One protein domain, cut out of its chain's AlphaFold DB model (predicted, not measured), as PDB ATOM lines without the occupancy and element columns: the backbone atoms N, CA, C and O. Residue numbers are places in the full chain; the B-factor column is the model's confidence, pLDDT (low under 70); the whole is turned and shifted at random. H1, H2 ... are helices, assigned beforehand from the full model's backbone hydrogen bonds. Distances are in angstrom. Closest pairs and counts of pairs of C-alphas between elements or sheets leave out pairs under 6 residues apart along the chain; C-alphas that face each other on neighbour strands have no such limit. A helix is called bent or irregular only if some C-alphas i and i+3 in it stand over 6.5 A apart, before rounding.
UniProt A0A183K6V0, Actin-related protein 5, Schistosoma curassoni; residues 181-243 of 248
ATOM      1  N   ALA A 181      93.045 171.530 140.424       91.19
ATOM      2  CA  ALA A 181      93.860 171.007 141.521       91.19
ATOM      3  C   ALA A 181      93.467 171.629 142.869       91.19
ATOM      4  O   ALA A 181      93.306 170.922 143.859       91.19
ATOM      5  N   HIS A 182      93.235 172.946 142.900       93.31
ATOM      6  CA  HIS A 182      92.888 173.678 144.121       93.31
ATOM      7  C   HIS A 182      91.496 173.288 144.628       93.31
ATOM      8  O   HIS A 182      91.310 173.112 145.831       93.31
ATOM      9  N   ALA A 183      90.536 173.097 143.716       92.62
ATOM     10  CA  ALA A 183      89.204 172.596 144.057       92.62
ATOM     11  C   ALA A 183      89.277 171.177 144.648       92.62
ATOM     12  O   ALA A 183      88.700 170.906 145.703       92.62
ATOM     13  N   SER A 184      90.065 170.301 144.023       93.12
ATOM     14  CA  SER A 184      90.284 168.930 144.497       93.12
ATOM     15  C   SER A 184      90.963 168.903 145.869       93.12
ATOM     16  O   SER A 184      90.534 168.172 146.762       93.12
ATOM     17  N   TRP A 185      91.974 169.749 146.093       93.75
ATOM     18  CA  TRP A 185      92.628 169.891 147.397       93.75
ATOM     19  C   TRP A 185      91.673 170.419 148.465       93.75
ATOM     20  O   TRP A 185      91.680 169.919 149.587       93.75
ATOM     21  N   MET A 186      90.825 171.394 148.130       94.56
ATOM     22  CA  MET A 186      89.820 171.908 149.059       94.56
ATOM     23  C   MET A 186      88.858 170.799 149.491       94.56
ATOM     24  O   MET A 186      88.656 170.605 150.689       94.56
ATOM     25  N   ILE A 187      88.329 170.019 148.546       93.00
ATOM     26  CA  ILE A 187      87.455 168.873 148.839       93.00
ATOM     27  C   ILE A 187      88.182 167.850 149.712       93.00
ATOM     28  O   ILE A 187      87.635 167.411 150.726       93.00
ATOM     29  N   GLN A 188      89.431 167.514 149.378       93.56
ATOM     30  CA  GLN A 188      90.241 166.594 150.169       93.56
ATOM     31  C   GLN A 188      90.356 167.061 151.625       93.56
ATOM     32  O   GLN A 188      90.076 166.292 152.545       93.56
ATOM     33  N   ARG A 189      90.733 168.326 151.847       94.81
ATOM     34  CA  ARG A 189      90.913 168.888 153.191       94.81
ATOM     35  C   ARG A 189      89.605 168.950 153.966       94.81
ATOM     36  O   ARG A 189      89.585 168.574 155.134       94.81
ATOM     37  N   LEU A 190      88.508 169.348 153.325       95.12
ATOM     38  CA  LEU A 190      87.189 169.369 153.959       95.12
ATOM     39  C   LEU A 190      86.740 167.966 154.388       95.12
ATOM     40  O   LEU A 190      86.225 167.798 155.493       95.12
ATOM     41  N   LEU A 191      86.973 166.947 153.556       92.62
ATOM     42  CA  LEU A 191      86.641 165.561 153.891       92.62
ATOM     43  C   LEU A 191      87.530 165.003 155.009       92.62
ATOM     44  O   LEU A 191      87.012 164.344 155.908       92.62
ATOM     45  N   GLN A 192      88.833 165.302 154.999       93.69
ATOM     46  CA  GLN A 192      89.765 164.911 156.065       93.69
ATOM     47  C   GLN A 192      89.388 165.536 157.414       93.69
ATOM     48  O   GLN A 192      89.449 164.864 158.441       93.69
ATOM     49  N   LEU A 193      88.950 166.800 157.412       95.31
ATOM     50  CA  LEU A 193      88.476 167.488 158.617       95.31
ATOM     51  C   LEU A 193      87.135 166.933 159.111       95.31
ATOM     52  O   LEU A 193      86.929 166.805 160.315       95.31
ATOM     53  N   LYS A 194      86.226 166.580 158.195       94.25
ATOM     54  CA  LYS A 194      84.916 166.010 158.538       94.25
ATOM     55  C   LYS A 194      85.015 164.572 159.057       94.25
ATOM     56  O   LYS A 194      84.231 164.190 159.923       94.25
ATOM     57  N   TYR A 195      85.962 163.785 158.542       91.50
ATOM     58  CA  TYR A 195      86.161 162.377 158.901       91.50
ATOM     59  C   TYR A 195      87.630 162.077 159.253       91.50
ATOM     60  O   TYR A 195      88.331 161.424 158.471       91.50
ATOM     61  N   PRO A 196      88.108 162.490 160.444       90.50
ATOM     62  CA  PRO A 196      89.513 162.336 160.830       90.50
ATOM     63  C   PRO A 196      90.014 160.886 160.809       90.50
ATOM     64  O   PRO A 196      91.135 160.624 160.380       90.50
ATOM     65  N   SER A 197      89.164 159.925 161.190       89.12
ATOM     66  CA  SER A 197      89.477 158.485 161.193       89.12
ATOM     67  C   SER A 197      89.763 157.904 159.804       89.12
ATOM     68  O   SER A 197      90.346 156.829 159.686       89.12
ATOM     69  N   HIS A 198      89.350 158.596 158.743       85.56
ATOM     70  CA  HIS A 198      89.545 158.179 157.358       85.56
ATOM     71  C   HIS A 198      90.553 159.056 156.612       85.56
ATOM     72  O   HIS A 198      90.730 158.877 155.409       85.56
ATOM     73  N   SER A 199      91.236 159.974 157.305       86.00
ATOM     74  CA  SER A 199      92.103 160.981 156.686       86.00
ATOM     75  C   SER A 199      93.175 160.376 155.768       86.00
ATOM     76  O   SER A 199      93.364 160.843 154.645       86.00
ATOM     77  N   GLU A 200      93.802 159.272 156.191       83.44
ATOM     78  CA  GLU A 200      94.838 158.567 155.417       83.44
ATOM     79  C   GLU A 200      94.312 157.924 154.126       83.44
ATOM     80  O   GLU A 200      95.048 157.796 153.144       83.44
ATOM     81  N   ARG A 201      93.027 157.543 154.113       84.38
ATOM     82  CA  ARG A 201      92.357 156.933 152.956       84.38
ATOM     83  C   ARG A 201      91.797 157.972 151.985       84.38
ATOM     84  O   ARG A 201      91.482 157.630 150.850       84.38
ATOM     85  N   ILE A 202      91.665 159.231 152.411       88.19
ATOM     86  CA  ILE A 202      91.170 160.324 151.570       88.19
ATOM     87  C   ILE A 202      92.344 160.909 150.784       88.19
ATOM     88  O   ILE A 202      93.028 161.848 151.206       88.19
ATOM     89  N   THR A 203      92.593 160.309 149.625       87.56
ATOM     90  CA  THR A 203      93.702 160.681 148.747       87.56
ATOM     91  C   THR A 203      93.351 161.858 147.837       87.56
ATOM     92  O   THR A 203      92.177 162.197 147.666       87.56
ATOM     93  N   THR A 204      94.363 162.500 147.247       86.00
ATOM     94  CA  THR A 204      94.154 163.559 146.247       86.00
ATOM     95  C   THR A 204      93.427 163.019 145.019       86.00
ATOM     96  O   THR A 204      92.491 163.658 144.552       86.00
ATOM     97  N   GLY A 205      93.795 161.821 144.549       85.19
ATOM     98  CA  GLY A 205      93.134 161.167 143.421       85.19
ATOM     99  C   GLY A 205      91.673 160.816 143.714       85.19
ATOM    100  O   GLY A 205      90.809 161.000 142.860       85.19
ATOM    101  N   LEU A 206      91.358 160.374 144.940       86.06
ATOM    102  CA  LEU A 206      89.968 160.189 145.365       86.06
ATOM    103  C   LEU A 206      89.208 161.519 145.333       86.06
ATOM    104  O   LEU A 206      88.129 161.582 144.750       86.06
ATOM    105  N   ALA A 207      89.753 162.569 145.950       90.00
ATOM    106  CA  ALA A 207      89.090 163.868 146.025       90.00
ATOM    107  C   ALA A 207      88.842 164.482 144.639       90.00
ATOM    108  O   ALA A 207      87.768 165.026 144.399       90.00
ATOM    109  N   GLU A 208      89.793 164.333 143.720       89.25
ATOM    110  CA  GLU A 208      89.656 164.746 142.325       89.25
ATOM    111  C   GLU A 208      88.511 164.007 141.622       89.25
ATOM    112  O   GLU A 208      87.630 164.639 141.042       89.25
ATOM    113  N   ARG A 209      88.434 162.675 141.740       85.56
ATOM    114  CA  ARG A 209      87.297 161.926 141.176       85.56
ATOM    115  C   ARG A 209      85.969 162.342 141.792       85.56
ATOM    116  O   ARG A 209      84.991 162.478 141.067       85.56
ATOM    117  N   LEU A 210      85.923 162.550 143.108       88.88
ATOM    118  CA  LEU A 210      84.707 163.014 143.774       88.88
ATOM    119  C   LEU A 210      84.262 164.374 143.229       88.88
ATOM    120  O   LEU A 210      83.075 164.556 142.970       88.88
ATOM    121  N   ALA A 211      85.214 165.283 143.004       89.62
ATOM    122  CA  ALA A 211      84.952 166.576 142.388       89.62
ATOM    123  C   ALA A 211      84.360 166.415 140.980       89.62
ATOM    124  O   ALA A 211      83.316 166.984 140.682       89.62
ATOM    125  N   HIS A 212      84.979 165.591 140.134       88.12
ATOM    126  CA  HIS A 212      84.530 165.393 138.754       88.12
ATOM    127  C   HIS A 212      83.203 164.635 138.628       88.12
ATOM    128  O   HIS A 212      82.445 164.893 137.700       88.12
ATOM    129  N   SER A 213      82.928 163.678 139.518       87.44
ATOM    130  CA  SER A 213      81.749 162.809 139.414       87.44
ATOM    131  C   SER A 213      80.524 163.336 140.155       87.44
ATOM    132  O   SER A 213      79.409 163.014 139.756       87.44
ATOM    133  N   TYR A 214      80.708 164.101 141.237       87.44
ATOM    134  CA  TYR A 214      79.605 164.480 142.127       87.44
ATOM    135  C   TYR A 214      79.515 165.972 142.437       87.44
ATOM    136  O   TYR A 214      78.545 166.369 143.076       87.44
ATOM    137  N   CYS A 215      80.475 166.809 142.033       89.38
ATOM    138  CA  CYS A 215      80.328 168.256 142.189       89.38
ATOM    139  C   CYS A 215      79.738 168.882 140.924       89.38
ATOM    140  O   CYS A 215      80.088 168.523 139.802       89.38
ATOM    141  N   TRP A 216      78.869 169.867 141.121       90.56
ATOM    142  CA  TRP A 216      78.315 170.708 140.065       90.56
ATOM    143  C   TRP A 216      78.344 172.173 140.501       90.56
ATOM    144  O   TRP A 216      78.539 172.491 141.678       90.56
ATOM    145  N   LEU A 217      78.159 173.076 139.540       91.50
ATOM    146  CA  LEU A 217      78.028 174.497 139.820       91.50
ATOM    147  C   LEU A 217      76.562 174.829 140.114       91.50
ATOM    148  O   LEU A 217      75.705 174.702 139.242       91.50
ATOM    149  N   ALA A 218      76.291 175.282 141.334       92.06
ATOM    150  CA  ALA A 218      74.979 175.781 141.725       92.06
ATOM    151  C   ALA A 218      74.622 177.047 140.929       92.06
ATOM    152  O   ALA A 218      75.355 178.038 140.987       92.06
ATOM    153  N   SER A 219      73.479 177.058 140.234       93.31
ATOM    154  CA  SER A 219      72.998 178.256 139.523       93.31
ATOM    155  C   SER A 219      72.684 179.403 140.489       93.31
ATOM    156  O   SER A 219      72.967 180.562 140.199       93.31
ATOM    157  N   ASN A 220      72.132 179.078 141.663       94.88
ATOM    158  CA  ASN A 220      71.905 180.023 142.750       94.88
ATOM    159  C   ASN A 220      72.358 179.420 144.081       94.88
ATOM    160  O   ASN A 220      71.596 178.766 144.791       94.88
ATOM    161  N   TYR A 221      73.607 179.709 144.439       93.75
ATOM    162  CA  TYR A 221      74.232 179.203 145.659       93.75
ATOM    163  C   TYR A 221      73.417 179.495 146.929       93.75
ATOM    164  O   TYR A 221      73.286 178.637 147.797       93.75
ATOM    165  N   ARG A 222      72.846 180.701 147.060       94.75
ATOM    166  CA  ARG A 222      72.122 181.087 148.282       94.75
ATOM    167  C   ARG A 222      70.835 180.294 148.453       94.75
ATOM    168  O   ARG A 222      70.528 179.900 149.573       94.75
ATOM    169  N   GLN A 223      70.103 180.087 147.362       94.56
ATOM    170  CA  GLN A 223      68.868 179.316 147.383       94.56
ATOM    171  C   GLN A 223      69.152 177.848 147.711       94.56
ATOM    172  O   GLN A 223      68.565 177.313 148.648       94.56
ATOM    173  N   GLU A 224      70.116 177.236 147.023       92.94
ATOM    174  CA  GLU A 224      70.455 175.828 147.241       92.94
ATOM    175  C   GLU A 224      70.920 175.584 148.689       92.94
ATOM    176  O   GLU A 224      70.503 174.632 149.343       92.94
ATOM    177  N   MET A 225      71.696 176.506 149.273       92.94
ATOM    178  CA  MET A 225      72.108 176.429 150.683       92.94
ATOM    179  C   MET A 225      70.940 176.485 151.682       92.94
ATOM    180  O   MET A 225      71.078 175.994 152.805       92.94
ATOM    181  N   VAL A 226      69.805 177.091 151.320       94.81
ATOM    182  CA  VAL A 226      68.581 177.052 152.138       94.81
ATOM    183  C   VAL A 226      67.905 175.688 152.010       94.81
ATOM    184  O   VAL A 226      67.504 175.125 153.026       94.81
ATOM    185  N   GLU A 227      67.848 175.124 150.804       93.00
ATOM    186  CA  GLU A 227      67.285 173.791 150.541       93.00
ATOM    187  C   GLU A 227      68.056 172.690 151.292       93.00
ATOM    188  O   GLU A 227      67.445 171.832 151.940       93.00
ATOM    189  N   TRP A 228      69.391 172.796 151.341       92.12
ATOM    190  CA  TRP A 228      70.284 171.914 152.107       92.12
ATOM    191  C   TRP A 228      70.048 171.930 153.627       92.12
ATOM    192  O   TRP A 228      70.558 171.051 154.325       92.12
ATOM    193  N   LYS A 229      69.279 172.885 154.171       93.12
ATOM    194  CA  LYS A 229      68.860 172.857 155.586       93.12
ATOM    195  C   LYS A 229      67.729 171.869 155.841       93.12
ATOM    196  O   LYS A 229      67.591 171.419 156.975       93.12
ATOM    197  N   SER A 230      66.924 171.542 154.829       94.31
ATOM    198  CA  SER A 230      65.809 170.612 154.992       94.31
ATOM    199  C   SER A 230      66.308 169.162 155.053       94.31
ATOM    200  O   SER A 230      67.191 168.749 154.295       94.31
ATOM    201  N   ASP A 231      65.743 168.367 155.959       92.62
ATOM    202  CA  ASP A 231      66.160 166.972 156.141       92.62
ATOM    203  C   ASP A 231      65.778 166.082 154.955       92.62
ATOM    204  O   ASP A 231      66.504 165.139 154.629       92.62
ATOM    205  N   GLU A 232      64.659 166.381 154.295       92.88
ATOM    206  CA  GLU A 232      64.195 165.651 153.115       92.88
ATOM    207  C   GLU A 232      65.172 165.817 151.950       92.88
ATOM    208  O   GLU A 232      65.661 164.822 151.408       92.88
ATOM    209  N   PHE A 233      65.554 167.063 151.651       91.44
ATOM    210  CA  PHE A 233      66.516 167.373 150.597       91.44
ATOM    211  C   PHE A 233      67.888 166.759 150.884       91.44
ATOM    212  O   PHE A 233      68.497 166.144 150.008       91.44
ATOM    213  N   ARG A 234      68.359 166.833 152.137       89.56
ATOM    214  CA  ARG A 234      69.618 166.195 152.544       89.56
ATOM    215  C   ARG A 234      69.598 164.696 152.297       89.56
ATOM    216  O   ARG A 234      70.587 164.155 151.810       89.56
ATOM    217  N   ARG A 235      68.517 163.998 152.649       90.44
ATOM    218  CA  ARG A 235      68.443 162.538 152.491       90.44
ATOM    219  C   ARG A 235      68.423 162.120 151.025       90.44
ATOM    220  O   ARG A 235      69.053 161.114 150.712       90.44
ATOM    221  N   SER A 236      67.742 162.867 150.158       90.69
ATOM    222  CA  SER A 236      67.667 162.561 148.726       90.69
ATOM    223  C   SER A 236      68.949 162.907 147.962       90.69
ATOM    224  O   SER A 236      69.332 162.145 147.080       90.69
ATOM    225  N   HIS A 237      69.649 163.984 148.338       89.25
ATOM    226  CA  HIS A 237      70.830 164.479 147.614       89.25
ATOM    227  C   HIS A 237      72.178 164.064 148.233       89.25
ATOM    228  O   HIS A 237      73.231 164.295 147.639       89.25
ATOM    229  N   THR A 238      72.197 163.441 149.418       89.56
ATOM    230  CA  THR A 238      73.454 162.952 150.011       89.56
ATOM    231  C   THR A 238      73.957 161.714 149.276       89.56
ATOM    232  O   THR A 238      73.376 160.632 149.368       89.56
ATOM    233  N   VAL A 239      75.123 161.844 148.649       86.75
ATOM    234  CA  VAL A 239      75.865 160.716 148.081       86.75
ATOM    235  C   VAL A 239      76.666 160.012 149.179       86.75
ATOM    236  O   VAL A 239      77.406 160.642 149.937       86.75
ATOM    237  N   LYS A 240      76.530 158.683 149.267       86.25
ATOM    238  CA  LYS A 240      77.306 157.835 150.186       86.25
ATOM    239  C   LYS A 240      78.357 157.060 149.399       86.25
ATOM    240  O   LYS A 240      78.017 156.208 148.579       86.25
ATOM    241  N   VAL A 241      79.623 157.344 149.677       83.50
ATOM    242  CA  VAL A 241      80.767 156.707 149.015       83.50
ATOM    243  C   VAL A 241      81.419 155.728 149.982       83.50
ATOM    244  O   VAL A 241      81.769 156.105 151.101       83.50
ATOM    245  N   GLN A 242      81.572 154.474 149.558       82.25
ATOM    246  CA  GLN A 242      82.274 153.462 150.336       82.25
ATOM    247  C   GLN A 242      83.768 153.533 150.014       82.25
ATOM    248  O   GLN A 242      84.174 153.331 148.870       82.25
ATOM    249  N   LEU A 243      84.590 153.802 151.028       78.50
ATOM    250  CA  LEU A 243      86.044 153.761 150.883       78.50
ATOM    251  C   LEU A 243      86.528 152.312 150.716       78.50
ATOM    252  O   LEU A 243      85.918 151.402 151.296       78.50
TER     253      LEU A 243
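This is residues 181 to 243 of the 248 residues of the protein "Actin-related protein 5" of Schistosoma curassoni (UniProt A0A183K6V0). The model is an open frame of helices: at one side H3 crosses H1 at nearly a right angle, with the short H2 at the corner where H1 ends, and at the far side H4 and H5 follow each other at a steep angle. Residues 215 to 220 bridge from H3 to H4, and residues 238 to 243 run back from H5 toward the side of H2, with few contacts between the two sides. The printed part has 63 residues with five named helices, H1 to H5 in order along the chain, and no named strand; the class is all helix. The whole is only just loose, close to compact, with a radius of gyration of the C-alphas of 12.9 A and spans of 33 by 23 by 18 A.

H1, the longest helix, holds residues 181 to 194 and measures 19.9 A from C-alpha 181 at (93.860, 171.007, 141.521) to C-alpha 194 at (84.916, 166.010, 158.538). H2, residues 196 to 201, measures 10.0 A and is irregular: C-alphas 197 and 200 are 7.9 A apart. H3, residues 204 to 214, measures 15.1 A. H4, residues 221 to 227, measures 10.1 A. H5, residues 231 to 237, measures 10.0 A and ends with C-alpha 237 at (70.830, 164.479, 147.614).

H1 and H2 touch only at the corner by their link, H1 with residues 191 to 193 alone; the closest C-alphas, those of Gln 192 and Ser 199, are 4.6 A apart. Their lines stand at a steep tilt of 41 degrees, opposite ways. H1 and H3 touch, with 13 pairs of C-alphas within 8 A; the closest C-alphas are those of Ser 184 and Glu 208, 4.8 A apart. Their lines are about perpendicular, at 83 degrees. H2 and H3 are apart, and so are H3 and H4. H4 and H5 are close but not clearly touching, with the closest C-alphas, those of Glu 227 and Phe 233, 6.5 A apart. They stand at a steep tilt of 60 degrees, opposite ways. H5 is apart from H1, H2 and H3, and H4 is apart from H1 and H2. In H1, H3, H4 and H5 every O i to N i+4 pair is within hydrogen-bond range; in H2 0 of 2 are, beside 2 of 3 O i to N i+3 pairs.

The two C-alphas farthest apart, those of Glu 200 and Gln 223, are 34.2 A apart. Residues 216 to 223, of which 221 to 223 belong to H4, stand free. The printed part has no cut. The links H1 to H2, H2 to H3 and H4 to H5 are tight, H3 to H4 is short, and no link is long. The mean pLDDT of the printed part is 90.4, and no printed residue is under 70.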